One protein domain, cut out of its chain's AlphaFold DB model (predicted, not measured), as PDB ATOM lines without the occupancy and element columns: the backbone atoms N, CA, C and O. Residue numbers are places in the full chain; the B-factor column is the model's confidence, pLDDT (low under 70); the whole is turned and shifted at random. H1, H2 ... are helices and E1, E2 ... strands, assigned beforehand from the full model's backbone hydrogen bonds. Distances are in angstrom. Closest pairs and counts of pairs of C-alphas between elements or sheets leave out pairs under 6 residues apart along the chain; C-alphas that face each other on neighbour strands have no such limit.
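Overview. This is residues 3 to 94 of the 252 residues of the protein "Polynucleotide 5'-hydroxyl-kinase" of Thaumarchaeota archaeon (UniProt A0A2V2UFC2). A small four-stranded sheet has helix H1 along one face, and H2 packs beside H1, off the sheet. The 92 printed residues run E1 E2 E3 H1 E4 H2; the sheet, E3 E2 E1 E4, is mixed. The class is mixed, helices and strands, with under half of the residues in named elements. The whole is compact: radius of gyration of the C-alphas 12.8 A, spans 38 by 26 by 21 A.

Along the chain. E3 is residues 34 to 37, E2 14 to 19 (17.0 A), E1 3 to 6, from C-alpha 3 at (273.751, 234.098, 206.414), and E4 68 to 70. H1 is 47 to 61, 21.4 A; H2 is 80 to 91, 16.4 A, ending at (268.839, 232.785, 193.163).

Arrangement. E1, E2 and E3 form a meander, each strand the antiparallel neighbour of the one before, with N 5 to O 16 and N 17 to O 34 both 2.8 A. E4 is parallel to E1; N 4 to O 69 is 2.8 A. H1 is on the sheet, two layers, at a height of 8.4 A. E3, H1 and E4 make a split strand-helix-strand unit, other strands between, its crossover right-handed. H1 and H2 touch, closest C-alphas Ile 51 and Met 87, 5.6 A, the same way at a shallow tilt of 30 degrees. In both helices every O i to N i+4 pair is within hydrogen-bond range.

Size, cuts and confidence. The farthest C-alphas, Glu 22 and Asn 78, are 38.4 A apart. The printed part has no cut; the link E2 to E3 is long. Residues 3 to 10 have pLDDT under 70.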
ATOM      1  N   SER A   3     272.500 234.163 207.143       47.12
ATOM      2  CA  SER A   3     273.751 234.098 206.414       47.12
ATOM      3  C   SER A   3     273.998 232.686 205.883       47.12
ATOM      4  O   SER A   3     274.007 231.719 206.648       47.12
ATOM      5  N   ILE A   4     274.172 232.565 204.565       52.59
ATOM      6  CA  ILE A   4     274.525 231.321 203.873       52.59
ATOM      7  C   ILE A   4     276.034 231.308 203.660       52.59
ATOM      8  O   ILE A   4     276.604 232.241 203.092       52.59
ATOM      9  N   TRP A   5     276.683 230.232 204.094       55.94
ATOM     10  CA  TRP A   5     278.132 230.121 204.120       55.94
ATOM     11  C   TRP A   5     278.621 228.875 203.413       55.94
ATOM     12  O   TRP A   5     278.095 227.771 203.571       55.94
ATOM     13  N   ARG A   6     279.769 229.038 202.761       50.91
ATOM     14  CA  ARG A   6     280.679 227.933 202.495       50.91
ATOM     15  C   ARG A   6     281.741 227.886 203.601       50.91
ATOM     16  O   ARG A   6     282.545 228.806 203.742       50.91
ATOM     17  N   CYS A   7     281.764 226.798 204.374       50.72
ATOM     18  CA  CYS A   7     282.890 226.362 205.223       50.72
ATOM     19  C   CYS A   7     283.312 227.271 206.408       50.72
ATOM     20  O   CYS A   7     284.320 226.988 207.054       50.72
ATOM     21  N   SER A   8     282.603 228.360 206.723       44.44
ATOM     22  CA  SER A   8     282.972 229.220 207.871       44.44
ATOM     23  C   SER A   8     282.269 228.815 209.173       44.44
ATOM     24  O   SER A   8     282.846 228.979 210.243       44.44
ATOM     25  N   THR A   9     281.080 228.217 209.056       48.66
ATOM     26  CA  THR A   9     280.203 227.795 210.167       48.66
ATOM     27  C   THR A   9     279.760 226.331 210.059       48.66
ATOM     28  O   THR A   9     279.155 225.796 210.982       48.66
ATOM     29  N   CYS A  10     280.023 225.686 208.915       58.09
ATOM     30  CA  CYS A  10     279.475 224.382 208.554       58.09
ATOM     31  C   CYS A  10     280.568 223.345 208.306       58.09
ATOM     32  O   CYS A  10     281.737 223.678 208.089       58.09
ATOM     33  N   TYR A  11     280.147 222.083 208.253       72.56
ATOM     34  CA  TYR A  11     281.012 220.968 207.910       72.56
ATOM     35  C   TYR A  11     281.729 221.184 206.567       72.56
ATOM     36  O   TYR A  11     281.158 221.738 205.618       72.56
ATOM     37  N   PRO A  12     282.992 220.756 206.456       73.00
ATOM     38  CA  PRO A  12     283.749 220.819 205.210       73.00
ATOM     39  C   PRO A  12     283.017 220.069 204.090       73.00
ATOM     40  O   PRO A  12     282.390 219.041 204.317       73.00
ATOM     41  N   ASN A  13     283.106 220.584 202.861       85.12
ATOM     42  CA  ASN A  13     282.371 220.087 201.682       85.12
ATOM     43  C   ASN A  13     280.850 220.278 201.709       85.12
ATOM     44  O   ASN A  13     280.173 219.798 200.796       85.12
ATOM     45  N   ALA A  14     280.315 220.972 202.708       88.56
ATOM     46  CA  ALA A  14     278.918 221.364 202.757       88.56
ATOM     47  C   ALA A  14     278.756 222.875 202.549       88.56
ATOM     48  O   ALA A  14     279.706 223.661 202.652       88.56
ATOM     49  N   ILE A  15     277.525 223.258 202.239       89.56
ATOM     50  CA  ILE A  15     277.027 224.627 202.330       89.56
ATOM     51  C   ILE A  15     276.052 224.638 203.496       89.56
ATOM     52  O   ILE A  15     275.218 223.738 203.597       89.56
ATOM     53  N   GLY A  16     276.184 225.625 204.372       88.31
ATOM     54  CA  GLY A  16     275.340 225.780 205.547       88.31
ATOM     55  C   GLY A  16     274.614 227.116 205.552       88.31
ATOM     56  O   GLY A  16     275.098 228.084 204.969       88.31
ATOM     57  N   ALA A  17     273.482 227.183 206.243       88.44
ATOM     58  CA  ALA A  17     272.820 228.432 206.583       88.44
ATOM     59  C   ALA A  17     272.300 228.438 208.019       88.44
ATOM     60  O   ALA A  17     271.943 227.402 208.591       88.44
ATOM     61  N   ALA A  18     272.244 229.640 208.576       87.94
ATOM     62  CA  ALA A  18     271.714 229.907 209.899       87.94
ATOM     63  C   ALA A  18     270.940 231.225 209.908       87.94
ATOM     64  O   ALA A  18     271.340 232.187 209.246       87.94
ATOM     65  N   VAL A  19     269.859 231.255 210.685       87.19
ATOM     66  CA  VAL A  19     269.157 232.484 211.054       87.19
ATOM     67  C   VAL A  19     269.892 233.089 212.243       87.19
ATOM     68  O   VAL A  19     270.080 232.422 213.256       87.19
ATOM     69  N   VAL A  20     270.349 234.329 212.096       86.75
ATOM     70  CA  VAL A  20     271.017 235.098 213.147       86.75
ATOM     71  C   VAL A  20     270.037 236.155 213.649       86.75
ATOM     72  O   VAL A  20     269.626 237.039 212.884       86.75
ATOM     73  N   THR A  21     269.651 236.022 214.916       85.69
ATOM     74  CA  THR A  21     268.708 236.897 215.634       85.69
ATOM     75  C   THR A  21     269.398 237.833 216.625       85.69
ATOM     76  O   THR A  21     268.800 238.814 217.045       85.69
ATOM     77  N   GLU A  22     270.660 237.564 216.960       85.75
ATOM     78  CA  GLU A  22     271.454 238.325 217.928       85.75
ATOM     79  C   GLU A  22     272.746 238.845 217.294       85.75
ATOM     80  O   GLU A  22     273.192 238.360 216.248       85.75
ATOM     81  N   GLN A  23     273.371 239.840 217.925       86.19
ATOM     82  CA  GLN A  23     274.659 240.344 217.466       86.19
ATOM     83  C   GLN A  23     275.734 239.261 217.605       86.19
ATOM     84  O   GLN A  23     275.947 238.696 218.673       86.19
ATOM     85  N   ILE A  24     276.465 239.022 216.519       84.88
ATOM     86  CA  ILE A  24     277.587 238.088 216.487       84.88
ATOM     87  C   ILE A  24     278.859 238.816 216.067       84.88
ATOM     88  O   ILE A  24     278.859 239.630 215.146       84.88
ATOM     89  N   THR A  25     279.966 238.504 216.729       81.69
ATOM     90  CA  THR A  25     281.301 238.999 216.355       81.69
ATOM     91  C   THR A  25     282.026 238.020 215.440       81.69
ATOM     92  O   THR A  25     282.924 238.398 214.689       81.69
ATOM     93  N   ASP A  26     281.617 236.751 215.476       78.75
ATOM     94  CA  ASP A  26     282.217 235.685 214.701       78.75
ATOM     95  C   ASP A  26     281.189 234.635 214.292       78.75
ATOM     96  O   ASP A  26     280.501 234.022 215.108       78.75
ATOM     97  N   LEU A  27     281.162 234.358 212.999       76.81
ATOM     98  CA  LEU A  27     280.293 233.362 212.395       76.81
ATOM     99  C   LEU A  27     280.584 231.949 212.902       76.81
ATOM    100  O   LEU A  27     279.701 231.101 212.897       76.81
ATOM    101  N   ARG A  28     281.803 231.683 213.382       72.31
ATOM    102  CA  ARG A  28     282.180 230.388 213.967       72.31
ATOM    103  C   ARG A  28     281.361 230.020 215.205       72.31
ATOM    104  O   ARG A  28     281.312 228.837 215.531       72.31
ATOM    105  N   GLY A  29     280.776 231.002 215.892       72.75
ATOM    106  CA  GLY A  29     279.878 230.781 217.027       72.75
ATOM    107  C   GLY A  29     278.435 230.480 216.618       72.75
ATOM    108  O   GLY A  29     277.615 230.175 217.474       72.75
ATOM    109  N   VAL A  30     278.108 230.562 215.324       80.50
ATOM    110  CA  VAL A  30     276.740 230.391 214.836       80.50
ATOM    111  C   VAL A  30     276.464 228.928 214.518       80.50
ATOM    112  O   VAL A  30     277.097 228.330 213.643       80.50
ATOM    113  N   ASN A  31     275.450 228.372 215.180       77.19
ATOM    114  CA  ASN A  31     274.956 227.035 214.883       77.19
ATOM    115  C   ASN A  31     274.231 227.017 213.532       77.19
ATOM    116  O   ASN A  31     273.307 227.787 213.270       77.19
ATOM    117  N   THR A  32     274.674 226.123 212.651       80.19
ATOM    118  CA  THR A  32     274.082 225.940 211.324       80.19
ATOM    119  C   THR A  32     272.843 225.051 211.432       80.19
ATOM    120  O   THR A  32     272.942 223.930 211.920       80.19
ATOM    121  N   HIS A  33     271.703 225.526 210.930       81.12
ATOM    122  CA  HIS A  33     270.418 224.813 211.007       81.12
ATOM    123  C   HIS A  33     270.083 224.070 209.711       81.12
ATOM    124  O   HIS A  33     269.451 223.020 209.729       81.12
ATOM    125  N   PHE A  34     270.546 224.598 208.578       86.88
ATOM    126  CA  PHE A  34     270.283 224.035 207.259       86.88
ATOM    127  C   PHE A  34     271.595 223.725 206.572       86.88
ATOM    128  O   PHE A  34     272.508 224.551 206.577       86.88
ATOM    129  N   TYR A  35     271.693 222.555 205.954       88.00
ATOM    130  CA  TYR A  35     272.907 222.152 205.265       88.00
ATOM    131  C   TYR A  35     272.615 221.294 204.042       88.00
ATOM    132  O   TYR A  35     271.682 220.495 203.997       88.00
ATOM    133  N   GLU A  36     273.465 221.471 203.040       91.25
ATOM    134  CA  GLU A  36     273.473 220.716 201.795       91.25
ATOM    135  C   GLU A  36     274.891 220.215 201.541       91.25
ATOM    136  O   GLU A  36     275.864 220.967 201.650       91.25
ATOM    137  N   PHE A  37     275.025 218.938 201.190       91.69
ATOM    138  CA  PHE A  37     276.332 218.343 200.942       91.69
ATOM    139  C   PHE A  37     276.729 218.455 199.470       91.69
ATOM    140  O   PHE A  37     276.054 217.923 198.587       91.69
ATOM    141  N   VAL A  38     277.857 219.116 199.211       92.19
ATOM    142  CA  VAL A  38     278.428 219.279 197.865       92.19
ATOM    143  C   VAL A  38     279.472 218.199 197.583       92.19
ATOM    144  O   VAL A  38     279.584 217.727 196.455       92.19
ATOM    145  N   GLY A  39     280.238 217.801 198.601       89.62
ATOM    146  CA  GLY A  39     281.288 216.791 198.460       89.62
ATOM    147  C   GLY A  39     282.591 217.318 197.850       89.62
ATOM    148  O   GLY A  39     283.457 216.522 197.501       89.62
ATOM    149  N   ASN A  40     282.771 218.638 197.725       88.31
ATOM    150  CA  ASN A  40     284.039 219.218 197.283       88.31
ATOM    151  C   ASN A  40     284.349 220.569 197.958       88.31
ATOM    152  O   ASN A  40     283.493 221.452 198.093       88.31
ATOM    153  N   ILE A  41     285.616 220.756 198.333       83.25
ATOM    154  CA  ILE A  41     286.146 222.019 198.858       83.25
ATOM    155  C   ILE A  41     286.340 223.083 197.770       83.25
ATOM    156  O   ILE A  41     286.388 224.270 198.093       83.25
ATOM    157  N   SER A  42     286.478 222.662 196.511       86.31
ATOM    158  CA  SER A  42     286.600 223.532 195.342       86.31
ATOM    159  C   SER A  42     285.252 223.641 194.623       86.31
ATOM    160  O   SER A  42     284.519 222.653 194.569       86.31
ATOM    161  N   PRO A  43     284.859 224.824 194.116       89.25
ATOM    162  CA  PRO A  43     283.699 224.947 193.231       89.25
ATOM    163  C   PRO A  43     283.910 224.310 191.856       89.25
ATOM    164  O   PRO A  43     282.918 223.945 191.238       89.25
ATOM    165  N   VAL A  44     285.160 224.159 191.407       90.50
ATOM    166  CA  VAL A  44     285.488 223.699 190.049       90.50
ATOM    167  C   VAL A  44     284.862 222.330 189.769       90.50
ATOM    168  O   VAL A  44     285.150 221.360 190.475       90.50
ATOM    169  N   GLY A  45     284.006 222.257 188.749       89.69
ATOM    170  CA  GLY A  45     283.265 221.058 188.344       89.69
ATOM    171  C   GLY A  45     282.054 220.710 189.224       89.69
ATOM    172  O   GLY A  45     281.460 219.639 189.054       89.69
ATOM    173  N   PHE A  46     281.709 221.561 190.190       91.88
ATOM    174  CA  PHE A  46     280.597 221.406 191.137       91.88
ATOM    175  C   PHE A  46     279.689 222.650 191.174       91.88
ATOM    176  O   PHE A  46     278.818 222.751 192.037       91.88
ATOM    177  N   GLU A  47     279.864 223.580 190.238       93.44
ATOM    178  CA  GLU A  47     279.202 224.882 190.161       93.44
ATOM    179  C   GLU A  47     277.674 224.743 190.203       93.44
ATOM    180  O   GLU A  47     277.014 225.313 191.071       93.44
ATOM    181  N   ASP A  48     277.110 223.907 189.328       94.12
ATOM    182  CA  ASP A  48     275.663 223.669 189.242       94.12
ATOM    183  C   ASP A  48     275.109 223.031 190.516       94.12
ATOM    184  O   ASP A  48     273.995 223.333 190.951       94.12
ATOM    185  N   LEU A  49     275.881 222.126 191.124       93.75
ATOM    186  CA  LEU A  49     275.480 221.470 192.364       93.75
ATOM    187  C   LEU A  49     275.430 222.480 193.511       93.75
ATOM    188  O   LEU A  49     274.501 222.432 194.316       93.75
ATOM    189  N   ILE A  50     276.394 223.401 193.552       94.56
ATOM    190  CA  ILE A  50     276.444 224.484 194.532       94.56
ATOM    191  C   ILE A  50     275.247 225.421 194.357       94.56
ATOM    192  O   ILE A  50     274.554 225.682 195.336       94.56
ATOM    193  N   ILE A  51     274.945 225.866 193.134       95.31
ATOM    194  CA  ILE A  51     273.783 226.733 192.876       95.31
ATOM    195  C   ILE A  51     272.489 226.038 193.322       95.31
ATOM    196  O   ILE A  51     271.690 226.615 194.061       95.31
ATOM    197  N   LYS A  52     272.306 224.761 192.961       94.62
ATOM    198  CA  LYS A  52     271.138 223.972 193.388       94.62
ATOM    199  C   LYS A  52     271.058 223.817 194.908       94.62
ATOM    200  O   LYS A  52     269.961 223.879 195.455       94.62
ATOM    201  N   ALA A  53     272.186 223.607 195.583       92.94
ATOM    202  CA  ALA A  53     272.250 223.521 197.040       92.94
ATOM    203  C   ALA A  53     271.838 224.846 197.703       92.94
ATOM    204  O   ALA A  53     270.974 224.844 198.576       92.94
ATOM    205  N   VAL A  54     272.367 225.982 197.233       93.88
ATOM    206  CA  VAL A  54     271.973 227.313 197.731       93.88
ATOM    207  C   VAL A  54     270.474 227.548 197.531       93.88
ATOM    208  O   VAL A  54     269.801 227.961 198.467       93.88
ATOM    209  N   LYS A  55     269.914 227.206 196.362       93.81
ATOM    210  CA  LYS A  55     268.468 227.334 196.095       93.81
ATOM    211  C   LYS A  55     267.610 226.493 197.036       93.81
ATOM    212  O   LYS A  55     266.588 226.975 197.514       93.81
ATOM    213  N   ARG A  56     268.015 225.247 197.312       92.50
ATOM    214  CA  ARG A  56     267.301 224.382 198.266       92.50
ATOM    215  C   ARG A  56     267.334 224.955 199.675       92.50
ATOM    216  O   ARG A  56     266.305 224.948 200.337       92.50
ATOM    217  N   ILE A  57     268.476 225.487 200.106       91.88
ATOM    218  CA  ILE A  57     268.590 226.164 201.400       91.88
ATOM    219  C   ILE A  57     267.688 227.399 201.435       91.88
ATOM    220  O   ILE A  57     266.883 227.512 202.353       91.88
ATOM    221  N   LEU A  58     267.760 228.272 200.423       91.81
ATOM    222  CA  LEU A  58     266.926 229.475 200.314       91.81
ATOM    223  C   LEU A  58     265.434 229.152 200.408       91.81
ATOM    224  O   LEU A  58     264.711 229.823 201.135       91.81
ATOM    225  N   ALA A  59     264.979 228.088 199.743       91.12
ATOM    226  CA  ALA A  59     263.590 227.648 199.819       91.12
ATOM    227  C   ALA A  59     263.147 227.265 201.246       91.12
ATOM    228  O   ALA A  59     261.979 227.443 201.570       91.12
ATOM    229  N   LYS A  60     264.063 226.777 202.098       88.81
ATOM    230  CA  LYS A  60     263.775 226.420 203.500       88.81
ATOM    231  C   LYS A  60     263.754 227.626 204.446       88.81
ATOM    232  O   LYS A  60     263.081 227.571 205.465       88.81
ATOM    233  N   ILE A  61     264.493 228.692 204.132       88.38
ATOM    234  CA  ILE A  61     264.701 229.846 205.035       88.38
ATOM    235  C   ILE A  61     263.942 231.105 204.623       88.38
ATOM    236  O   ILE A  61     263.945 232.072 205.375       88.38
ATOM    237  N   ARG A  62     263.330 231.130 203.432       82.25
ATOM    238  CA  ARG A  62     262.770 232.352 202.833       82.25
ATOM    239  C   ARG A  62     261.772 233.081 203.734       82.25
ATOM    240  O   ARG A  62     261.693 234.298 203.670       82.25
ATOM    241  N   THR A  63     261.020 232.352 204.553       84.50
ATOM    242  CA  THR A  63     260.024 232.913 205.478       84.50
ATOM    243  C   THR A  63     260.589 233.231 206.864       84.50
ATOM    244  O   THR A  63     259.872 233.770 207.696       84.50
ATOM    245  N   ALA A  64     261.851 232.893 207.130       84.12
ATOM    246  CA  ALA A  64     262.486 233.019 208.440       84.12
ATOM    247  C   ALA A  64     263.414 234.243 208.554       84.12
ATOM    248  O   ALA A  64     264.096 234.402 209.568       84.12
ATOM    249  N   CYS A  65     263.513 235.081 207.514       84.19
ATOM    250  CA  CYS A  65     264.370 236.261 207.533       84.19
ATOM    251  C   CYS A  65     263.953 237.355 206.555       84.19
ATOM    252  O   CYS A  65     263.551 237.063 205.432       84.19
ATOM    253  N   ASP A  66     264.216 238.601 206.943       86.50
ATOM    254  CA  ASP A  66     264.022 239.776 206.084       86.50
ATOM    255  C   ASP A  66     265.215 240.010 205.148       86.50
ATOM    256  O   ASP A  66     265.067 240.439 204.009       86.50
ATOM    257  N   ILE A  67     266.425 239.703 205.632       89.19
ATOM    258  CA  ILE A  67     267.684 239.906 204.906       89.19
ATOM    259  C   ILE A  67     268.473 238.603 204.891       89.19
ATOM    260  O   ILE A  67     268.777 238.046 205.952       89.19
ATOM    261  N   CYS A  68     268.866 238.166 203.692       90.06
ATOM    262  CA  CYS A  68     269.730 237.013 203.472       90.06
ATOM    263  C   CYS A  68     271.061 237.441 202.836       90.06
ATOM    264  O   CYS A  68     271.100 237.936 201.714       90.06
ATOM    265  N   VAL A  69     272.168 237.187 203.527       90.75
ATOM    266  CA  VAL A  69     273.527 237.418 203.032       90.75
ATOM    267  C   VAL A  69     274.161 236.097 202.627       90.75
ATOM    268  O   VAL A  69     274.182 235.135 203.387       90.75
ATOM    269  N   ILE A  70     274.704 236.036 201.416       90.62
ATOM    270  CA  ILE A  70     275.302 234.814 200.875       90.62
ATOM    271  C   ILE A  70     276.792 235.048 200.691       90.62
ATOM    272  O   ILE A  70     277.220 235.741 199.768       90.62
ATOM    273  N   ASN A  71     277.599 234.447 201.561       88.94
ATOM    274  CA  ASN A  71     279.041 234.471 201.392       88.94
ATOM    275  C   ASN A  71     279.469 233.423 200.365       88.94
ATOM    276  O   ASN A  71     279.226 232.221 200.527       88.94
ATOM    277  N   THR A  72     280.159 233.875 199.323       89.31
ATOM    278  CA  THR A  72     280.614 233.010 198.236       89.31
ATOM    279  C   THR A  72     282.091 232.645 198.385       89.31
ATOM    280  O   THR A  72     282.850 233.253 199.136       89.31
ATOM    281  N   ASP A  73     282.522 231.601 197.681       87.62
ATOM    282  CA  ASP A  73     283.945 231.268 197.576       87.62
ATOM    283  C   ASP A  73     284.737 232.327 196.780       87.62
ATOM    284  O   ASP A  73     284.178 233.151 196.067       87.62
ATOM    285  N   GLY A  74     286.068 232.292 196.858       87.12
ATOM    286  CA  GLY A  74     286.938 233.213 196.113       87.12
ATOM    287  C   GLY A  74     287.196 232.826 194.649       87.12
ATOM    288  O   GLY A  74     288.218 233.233 194.103       87.12
ATOM    289  N   TYR A  75     286.367 231.982 194.026       89.50
ATOM    290  CA  TYR A  75     286.632 231.472 192.680       89.50
ATOM    291  C   TYR A  75     286.255 232.480 191.592       89.50
ATOM    292  O   TYR A  75     285.090 232.614 191.238       89.50
ATOM    293  N   ILE A  76     287.251 233.188 191.065       88.56
ATOM    294  CA  ILE A  76     287.063 234.229 190.038       88.56
ATOM    295  C   ILE A  76     287.828 233.961 188.736       88.56
ATOM    296  O   ILE A  76     287.685 234.715 187.785       88.56
ATOM    297  N   LEU A  77     288.662 232.920 188.696       86.44
ATOM    298  CA  LEU A  77     289.453 232.564 187.514       86.44
ATOM    299  C   LEU A  77     288.669 231.619 186.599       86.44
ATOM    300  O   LEU A  77     287.792 230.894 187.071       86.44
ATOM    301  N   ASN A  78     289.042 231.562 185.318       87.94
ATOM    302  CA  ASN A  78     288.379 230.736 184.304       87.94
ATOM    303  C   ASN A  78     286.860 231.000 184.312       87.94
ATOM    304  O   ASN A  78     286.446 232.150 184.244       87.94
ATOM    305  N   THR A  79     286.049 229.956 184.494       89.94
ATOM    306  CA  THR A  79     284.581 230.011 184.537       89.94
ATOM    307  C   THR A  79     283.997 230.570 185.845       89.94
ATOM    308  O   THR A  79     282.782 230.540 186.057       89.94
ATOM    309  N   GLY A  80     284.840 231.045 186.772       91.69
ATOM    310  CA  GLY A  80     284.423 231.486 188.103       91.69
ATOM    311  C   GLY A  80     283.497 232.705 188.088       91.69
ATOM    312  O   GLY A  80     282.548 232.765 188.875       91.69
ATOM    313  N   ILE A  81     283.722 233.650 187.170       92.12
ATOM    314  CA  ILE A  81     282.846 234.821 187.003       92.12
ATOM    315  C   ILE A  81     281.494 234.389 186.429       92.12
ATOM    316  O   ILE A  81     280.464 234.743 187.008       92.12
ATOM    317  N   GLU A  82     281.465 233.585 185.359       94.00
ATOM    318  CA  GLU A  82     280.208 233.087 184.781       94.00
ATOM    319  C   GLU A  82     279.394 232.292 185.808       94.00
ATOM    320  O   GLU A  82     278.180 232.467 185.918       94.00
ATOM    321  N   TYR A  83     280.060 231.460 186.612       94.88
ATOM    322  CA  TYR A  83     279.443 230.730 187.717       94.88
ATOM    323  C   TYR A  83     278.755 231.663 188.721       94.88
ATOM    324  O   TYR A  83     277.602 231.418 189.079       94.88
ATOM    325  N   LYS A  84     279.420 232.739 189.156       93.94
ATOM    326  CA  LYS A  84     278.854 233.696 190.121       93.94
ATOM    327  C   LYS A  84     277.704 234.503 189.534       93.94
ATOM    328  O   LYS A  84     276.689 234.672 190.202       93.94
ATOM    329  N   VAL A  85     277.832 234.944 188.285       94.19
ATOM    330  CA  VAL A  85     276.749 235.626 187.559       94.19
ATOM    331  C   VAL A  85     275.530 234.714 187.445       94.19
ATOM    332  O   VAL A  85     274.412 235.132 187.738       94.19
ATOM    333  N   ARG A  86     275.731 233.450 187.061       95.62
ATOM    334  CA  ARG A  86     274.646 232.471 186.962       95.62
ATOM    335  C   ARG A  86     274.018 232.183 188.320       95.62
ATOM    336  O   ARG A  86     272.798 232.152 188.406       95.62
ATOM    337  N   MET A  87     274.825 232.036 189.374       95.25
ATOM    338  CA  MET A  87     274.325 231.894 190.740       95.25
ATOM    339  C   MET A  87     273.422 233.071 191.116       95.25
ATOM    340  O   MET A  87     272.285 232.829 191.505       95.25
ATOM    341  N   ALA A  88     273.895 234.310 190.951       94.12
ATOM    342  CA  ALA A  88     273.150 235.532 191.258       94.12
ATOM    343  C   ALA A  88     271.801 235.589 190.520       94.12
ATOM    344  O   ALA A  88     270.760 235.819 191.137       94.12
ATOM    345  N   LYS A  89     271.793 235.273 189.217       94.06
ATOM    346  CA  LYS A  89     270.563 235.201 188.408       94.06
ATOM    347  C   LYS A  89     269.616 234.102 188.887       94.06
ATOM    348  O   LYS A  89     268.423 234.334 189.053       94.06
ATOM    349  N   GLU A  90     270.132 232.898 189.124       94.88
ATOM    350  CA  GLU A  90     269.316 231.741 189.497       94.88
ATOM    351  C   GLU A  90     268.689 231.841 190.887       94.88
ATOM    352  O   GLU A  90     267.616 231.266 191.103       94.88
ATOM    353  N   ILE A  91     269.362 232.517 191.820       92.25
ATOM    354  CA  ILE A  91     268.839 232.785 193.163       92.25
ATOM    355  C   ILE A  91     268.058 234.100 193.235       92.25
ATOM    356  O   ILE A  91     267.469 234.369 194.275       92.25
ATOM    357  N   ARG A  92     268.041 234.879 192.142       92.25
ATOM    358  CA  ARG A  92     267.433 236.214 192.051       92.25
ATOM    359  C   ARG A  92     267.934 237.139 193.161       92.25
ATOM    360  O   ARG A  92     267.145 237.655 193.938       92.25
ATOM    361  N   SER A  93     269.252 237.290 193.266       91.31
ATOM    362  CA  SER A  93     269.848 238.193 194.253       91.31
ATOM    363  C   SER A  93     269.482 239.648 193.959       91.31
ATOM    364  O   SER A  93     269.729 240.106 192.844       91.31
ATOM    365  N   ASP A  94     269.003 240.373 194.968       92.50
ATOM    366  CA  ASP A  94     268.674 241.801 194.850       92.50
ATOM    367  C   ASP A  94     269.930 242.681 194.751       92.50
ATOM    368  O   ASP A  94     269.932 243.720 194.098       92.50
TER     369      ASP A  94